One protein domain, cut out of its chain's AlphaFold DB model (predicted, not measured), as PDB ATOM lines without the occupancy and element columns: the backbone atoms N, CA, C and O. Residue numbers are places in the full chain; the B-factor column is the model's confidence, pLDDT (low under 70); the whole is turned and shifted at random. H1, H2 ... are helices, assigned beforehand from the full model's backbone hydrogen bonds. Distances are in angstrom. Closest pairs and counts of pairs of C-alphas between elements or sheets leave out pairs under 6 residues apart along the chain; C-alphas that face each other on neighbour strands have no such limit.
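Overview. This is residues 322 to 371 of the 376 residues of an uncharacterized protein of Magnaporthe oryzae (strain Y34) (UniProt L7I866). Little regular structure: a long winding stretch without named elements, residues 322 to 340, makes one end of the domain, and two helices, H1 and the longer H2, follow towards the other. After H2 the chain loops round to a short helix, H3, set off from both. The 50 printed residues hold three named helices, H1, H2, H3 in order, and no named strand; the class is all helix, with 19 residues in named elements. The whole is only just compact, close to loose, with a radius of gyration of the C-alphas of 11.3 A and spans of 28 by 20 by 20 A.

Along the chain. H1 is residues 341 to 345, 5.9 A long, from C-alpha 341 at (50.932, -1.430, 35.368). H2 is residues 348 to 357, 14.3 A. H3 is residues 367 to 370, 5.1 A, ending at C-alpha 370 (39.866, -6.880, 44.983).

Arrangement. H1 and H2 are close but not clearly touching; their closest C-alphas, of Leu 344 and Trp 350, are 6.6 A apart. H3 is apart from H1 and H2. Every O i to N i+4 pair is within hydrogen-bond range in H1 and H2; H3 is too short for such a pair.

Size, cuts and confidence. The C-alphas farthest apart, of Lys 335 and Gly 358, are 29.9 A apart. The printed part has no cut. The link H1 to H2 is tight, H2 to H3 short. Residues 326 to 329, 334 to 338 and 367 to 371 have pLDDT under 70.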
ATOM      1  N   LYS A 322      42.346   5.850  45.375       78.50
ATOM      2  CA  LYS A 322      43.283   6.686  46.132       78.50
ATOM      3  C   LYS A 322      44.468   7.213  45.307       78.50
ATOM      4  O   LYS A 322      45.239   8.005  45.827       78.50
ATOM      5  N   PHE A 323      44.634   6.742  44.068       81.19
ATOM      6  CA  PHE A 323      45.675   7.189  43.140       81.19
ATOM      7  C   PHE A 323      45.137   8.147  42.064       81.19
ATOM      8  O   PHE A 323      45.914   8.673  41.266       81.19
ATOM      9  N   ILE A 324      43.822   8.391  42.022       78.81
ATOM     10  CA  ILE A 324      43.241   9.448  41.186       78.81
ATOM     11  C   ILE A 324      43.804  10.789  41.676       78.81
ATOM     12  O   ILE A 324      43.829  11.041  42.880       78.81
ATOM     13  N   ASN A 325      44.259  11.651  40.766       72.25
ATOM     14  CA  ASN A 325      44.716  12.985  41.156       72.25
ATOM     15  C   ASN A 325      43.544  13.930  41.484       72.25
ATOM     16  O   ASN A 325      42.389  13.657  41.167       72.25
ATOM     17  N   GLU A 326      43.852  15.094  42.061       69.69
ATOM     18  CA  GLU A 326      42.874  16.125  42.460       69.69
ATOM     19  C   GLU A 326      41.963  16.625  41.320       69.69
ATOM     20  O   GLU A 326      40.948  17.267  41.571       69.69
ATOM     21  N   ARG A 327      42.306  16.335  40.056       67.44
ATOM     22  CA  ARG A 327      41.525  16.694  38.861       67.44
ATOM     23  C   ARG A 327      40.656  15.539  38.343       67.44
ATOM     24  O   ARG A 327      40.225  15.585  37.194       67.44
ATOM     25  N   GLY A 328      40.470  14.478  39.131       65.69
ATOM     26  CA  GLY A 328      39.680  13.300  38.753       65.69
ATOM     27  C   GLY A 328      40.354  12.381  37.726       65.69
ATOM     28  O   GLY A 328      39.749  11.411  37.278       65.69
ATOM     29  N   LYS A 329      41.610  12.644  37.330       69.62
ATOM     30  CA  LYS A 329      42.293  11.876  36.280       69.62
ATOM     31  C   LYS A 329      43.144  10.755  36.880       69.62
ATOM     32  O   LYS A 329      44.018  10.999  37.711       69.62
ATOM     33  N   ALA A 330      42.936   9.536  36.389       74.00
ATOM     34  CA  ALA A 330      43.871   8.428  36.554       74.00
ATOM     35  C   ALA A 330      44.915   8.487  35.424       74.00
ATOM     36  O   ALA A 330      44.577   8.344  34.252       74.00
ATOM     37  N   ASP A 331      46.167   8.772  35.769       78.06
ATOM     38  CA  ASP A 331      47.311   8.824  34.844       78.06
ATOM     39  C   ASP A 331      47.924   7.441  34.560       78.06
ATOM     40  O   ASP A 331      48.542   7.247  33.522       78.06
ATOM     41  N   PHE A 332      47.671   6.471  35.437       79.31
ATOM     42  CA  PHE A 332      48.037   5.058  35.317       79.31
ATOM     43  C   PHE A 332      47.053   4.226  34.468       79.31
ATOM     44  O   PHE A 332      46.968   3.007  34.626       79.31
ATOM     45  N   VAL A 333      46.236   4.867  33.628       74.94
ATOM     46  CA  VAL A 333      45.117   4.231  32.914       74.94
ATOM     47  C   VAL A 333      45.078   4.683  31.456       74.94
ATOM     48  O   VAL A 333      45.139   5.878  31.164       74.94
ATOM     49  N   ASN A 334      44.929   3.718  30.549       68.12
ATOM     50  CA  ASN A 334      44.891   3.957  29.112       68.12
ATOM     51  C   ASN A 334      43.533   4.525  28.636       68.12
ATOM     52  O   ASN A 334      42.559   4.627  29.386       68.12
ATOM     53  N   LYS A 335      43.441   4.849  27.340       67.50
ATOM     54  CA  LYS A 335      42.212   5.355  26.689       67.50
ATOM     55  C   LYS A 335      40.980   4.436  26.827       67.50
ATOM     56  O   LYS A 335      39.857   4.920  26.719       67.50
ATOM     57  N   ASP A 336      41.192   3.141  27.063       56.16
ATOM     58  CA  ASP A 336      40.171   2.091  27.158       56.16
ATOM     59  C   ASP A 336      39.812   1.764  28.627       56.16
ATOM     60  O   ASP A 336      39.161   0.758  28.910       56.16
ATOM     61  N   ALA A 337      40.233   2.617  29.572       62.97
ATOM     62  CA  ALA A 337      40.072   2.462  31.021       62.97
ATOM     63  C   ALA A 337      40.802   1.244  31.642       62.97
ATOM     64  O   ALA A 337      40.444   0.788  32.731       62.97
ATOM     65  N   ILE A 338      41.851   0.737  30.984       63.56
ATOM     66  CA  ILE A 338      42.689  -0.377  31.454       63.56
ATOM     67  C   ILE A 338      43.925   0.167  32.185       63.56
ATOM     68  O   ILE A 338      44.549   1.123  31.732       63.56
ATOM     69  N   ILE A 339      44.293  -0.455  33.308       75.94
ATOM     70  CA  ILE A 339      45.469  -0.083  34.112       75.94
ATOM     71  C   ILE A 339      46.764  -0.382  33.348       75.94
ATOM     72  O   ILE A 339      47.034  -1.529  32.988       75.94
ATOM     73  N   GLU A 340      47.592   0.645  33.182       80.19
ATOM     74  CA  GLU A 340      48.970   0.536  32.716       80.19
ATOM     75  C   GLU A 340      49.877   0.281  33.929       80.19
ATOM     76  O   GLU A 340      50.244   1.195  34.669       80.19
ATOM     77  N   TRP A 341      50.200  -0.994  34.170       81.62
ATOM     78  CA  TRP A 341      50.932  -1.430  35.368       81.62
ATOM     79  C   TRP A 341      52.295  -0.760  35.530       81.62
ATOM     80  O   TRP A 341      52.632  -0.374  36.644       81.62
ATOM     81  N   ASP A 342      53.034  -0.555  34.437       85.56
ATOM     82  CA  ASP A 342      54.339   0.111  34.471       85.56
ATOM     83  C   ASP A 342      54.219   1.564  34.976       85.56
ATOM     84  O   ASP A 342      55.033   2.007  35.787       85.56
ATOM     85  N   LEU A 343      53.160   2.286  34.577       86.56
ATOM     86  CA  LEU A 343      52.874   3.637  35.073       86.56
ATOM     87  C   LEU A 343      52.438   3.628  36.542       86.56
ATOM     88  O   LEU A 343      52.851   4.498  37.303       86.56
ATOM     89  N   LEU A 344      51.627   2.649  36.958       84.62
ATOM     90  CA  LEU A 344      51.191   2.525  38.352       84.62
ATOM     91  C   LEU A 344      52.364   2.186  39.287       84.62
ATOM     92  O   LEU A 344      52.506   2.805  40.337       84.62
ATOM     93  N   TRP A 345      53.214   1.232  38.905       87.00
ATOM     94  CA  TRP A 345      54.354   0.766  39.702       87.00
ATOM     95  C   TRP A 345      55.482   1.798  39.816       87.00
ATOM     96  O   TRP A 345      56.188   1.820  40.826       87.00
ATOM     97  N   ALA A 346      55.625   2.681  38.824       88.00
ATOM     98  CA  ALA A 346      56.566   3.797  38.868       88.00
ATOM     99  C   ALA A 346      56.173   4.902  39.871       88.00
ATOM    100  O   ALA A 346      56.997   5.769  40.169       88.00
ATOM    101  N   ARG A 347      54.937   4.910  40.396       86.69
ATOM    102  CA  ARG A 347      54.487   5.954  41.325       86.69
ATOM    103  C   ARG A 347      54.970   5.708  42.766       86.69
ATOM    104  O   ARG A 347      54.800   4.604  43.288       86.69
ATOM    105  N   PRO A 348      55.468   6.743  43.471       88.44
ATOM    106  CA  PRO A 348      55.958   6.596  44.844       88.44
ATOM    107  C   PRO A 348      54.837   6.266  45.845       88.44
ATOM    108  O   PRO A 348      55.043   5.484  46.771       88.44
ATOM    109  N   ASP A 349      53.627   6.795  45.639       87.88
ATOM    110  CA  ASP A 349      52.468   6.525  46.499       87.88
ATOM    111  C   ASP A 349      51.902   5.105  46.311       87.88
ATOM    112  O   ASP A 349      51.335   4.522  47.244       87.88
ATOM    113  N   TRP A 350      52.090   4.506  45.127       87.38
ATOM    114  CA  TRP A 350      51.863   3.077  44.917       87.38
ATOM    115  C   TRP A 350      52.876   2.236  45.694       87.38
ATOM    116  O   TRP A 350      52.474   1.305  46.393       87.38
ATOM    117  N   GLN A 351      54.169   2.559  45.600       87.75
ATOM    118  CA  GLN A 351      55.242   1.814  46.272       87.75
ATOM    119  C   GLN A 351      55.083   1.839  47.798       87.75
ATOM    120  O   GLN A 351      55.187   0.798  48.451       87.75
ATOM    121  N   GLU A 352      54.742   2.997  48.370       88.75
ATOM    122  CA  GLU A 352      54.431   3.122  49.795       88.75
ATOM    123  C   GLU A 352      53.246   2.236  50.205       88.75
ATOM    124  O   GLU A 352      53.350   1.462  51.158       88.75
ATOM    125  N   PHE A 353      52.153   2.264  49.441       86.94
ATOM    126  CA  PHE A 353      50.985   1.418  49.691       86.94
ATOM    127  C   PHE A 353      51.265  -0.082  49.531       86.94
ATOM    128  O   PHE A 353      50.757  -0.894  50.309       86.94
ATOM    129  N   ALA A 354      52.062  -0.465  48.533       86.56
ATOM    130  CA  ALA A 354      52.470  -1.846  48.325       86.56
ATOM    131  C   ALA A 354      53.250  -2.360  49.544       86.56
ATOM    132  O   ALA A 354      52.907  -3.408  50.094       86.56
ATOM    133  N   ARG A 355      54.202  -1.557  50.041       87.94
ATOM    134  CA  ARG A 355      54.964  -1.816  51.270       87.94
ATOM    135  C   ARG A 355      54.060  -1.944  52.503       87.94
ATOM    136  O   ARG A 355      54.187  -2.924  53.231       87.94
ATOM    137  N   GLU A 356      53.120  -1.020  52.719       87.88
ATOM    138  CA  GLU A 356      52.154  -1.086  53.835       87.88
ATOM    139  C   GLU A 356      51.277  -2.346  53.812       87.88
ATOM    140  O   GLU A 356      50.874  -2.853  54.859       87.88
ATOM    141  N   ARG A 357      50.929  -2.836  52.616       83.88
ATOM    142  CA  ARG A 357      50.033  -3.986  52.432       83.88
ATOM    143  C   ARG A 357      50.754  -5.310  52.199       83.88
ATOM    144  O   ARG A 357      50.077  -6.315  51.995       83.88
ATOM    145  N   GLY A 358      52.087  -5.328  52.247       85.94
ATOM    146  CA  GLY A 358      52.889  -6.525  51.994       85.94
ATOM    147  C   GLY A 358      52.760  -7.061  50.562       85.94
ATOM    148  O   GLY A 358      52.912  -8.261  50.348       85.94
ATOM    149  N   ILE A 359      52.448  -6.195  49.592       84.62
ATOM    150  CA  ILE A 359      52.412  -6.541  48.166       84.62
ATOM    151  C   ILE A 359      53.859  -6.507  47.645       84.62
ATOM    152  O   ILE A 359      54.493  -5.454  47.743       84.62
ATOM    153  N   PRO A 360      54.397  -7.606  47.083       82.62
ATOM    154  CA  PRO A 360      55.736  -7.599  46.501       82.62
ATOM    155  C   PRO A 360      55.850  -6.612  45.331       82.62
ATOM    156  O   PRO A 360      54.924  -6.469  44.527       82.62
ATOM    157  N   GLU A 361      56.996  -5.948  45.215       79.94
ATOM    158  CA  GLU A 361      57.255  -4.982  44.147       79.94
ATOM    159  C   GLU A 361      57.146  -5.632  42.753       79.94
ATOM    160  O   GLU A 361      57.502  -6.796  42.568       79.94
ATOM    161  N   GLY A 362      56.589  -4.906  41.777       76.31
ATOM    162  CA  GLY A 362      56.353  -5.429  40.424       76.31
ATOM    163  C   GLY A 362      55.303  -6.547  40.330       76.31
ATOM    164  O   GLY A 362      55.243  -7.242  39.316       76.31
ATOM    165  N   THR A 363      54.474  -6.755  41.364       80.06
ATOM    166  CA  THR A 363      53.384  -7.746  41.334       80.06
ATOM    167  C   THR A 363      51.993  -7.113  41.329       80.06
ATOM    168  O   THR A 363      51.764  -5.992  41.789       80.06
ATOM    169  N   ILE A 364      51.036  -7.853  40.765       78.25
ATOM    170  CA  ILE A 364      49.613  -7.501  40.773       78.25
ATOM    171  C   ILE A 364      49.038  -7.852  42.158       78.25
ATOM    172  O   ILE A 364      49.320  -8.947  42.653       78.25
ATOM    173  N   PRO A 365      48.206  -6.991  42.782       77.25
ATOM    174  CA  PRO A 365      47.595  -7.288  44.075       77.25
ATOM    175  C   PRO A 365      46.824  -8.617  44.082       77.25
ATOM    176  O   PRO A 365      46.112  -8.915  43.117       77.25
ATOM    177  N   PRO A 366      46.888  -9.397  45.178       73.50
ATOM    178  CA  PRO A 366      46.143 -10.645  45.292       73.50
ATOM    179  C   PRO A 366      44.630 -10.400  45.192       73.50
ATOM    180  O   PRO A 366      44.104  -9.382  45.655       73.50
ATOM    181  N   LYS A 367      43.907 -11.352  44.591       69.25
ATOM    182  CA  LYS A 367      42.474 -11.236  44.253       69.25
ATOM    183  C   LYS A 367      41.591 -10.967  45.477       69.25
ATOM    184  O   LYS A 367      40.524 -10.367  45.368       69.25
ATOM    185  N   GLU A 368      42.055 -11.373  46.646       68.44
ATOM    186  CA  GLU A 368      41.451 -11.171  47.958       68.44
ATOM    187  C   GLU A 368      41.328  -9.676  48.295       68.44
ATOM    188  O   GLU A 368      40.336  -9.270  48.894       68.44
ATOM    189  N   MET A 369      42.272  -8.842  47.838       67.00
ATOM    190  CA  MET A 369      42.233  -7.383  47.997       67.00
ATOM    191  C   MET A 369      41.270  -6.688  47.022       67.00
ATOM    192  O   MET A 369      40.864  -5.555  47.270       67.00
ATOM    193  N   LEU A 370      40.874  -7.362  45.936       62.31
ATOM    194  CA  LEU A 370      39.866  -6.880  44.983       62.31
ATOM    195  C   LEU A 370      38.431  -7.217  45.423       62.31
ATOM    196  O   LEU A 370      37.471  -6.754  44.803       62.31
ATOM    197  N   ARG A 371      38.249  -8.010  46.489       56.94
ATOM    198  CA  ARG A 371      36.921  -8.284  47.048       56.94
ATOM    199  C   ARG A 371      36.403  -7.047  47.771       56.94
ATOM    200  O   ARG A 371      36.946  -6.627  48.792       56.94
TER     201      ARG A 371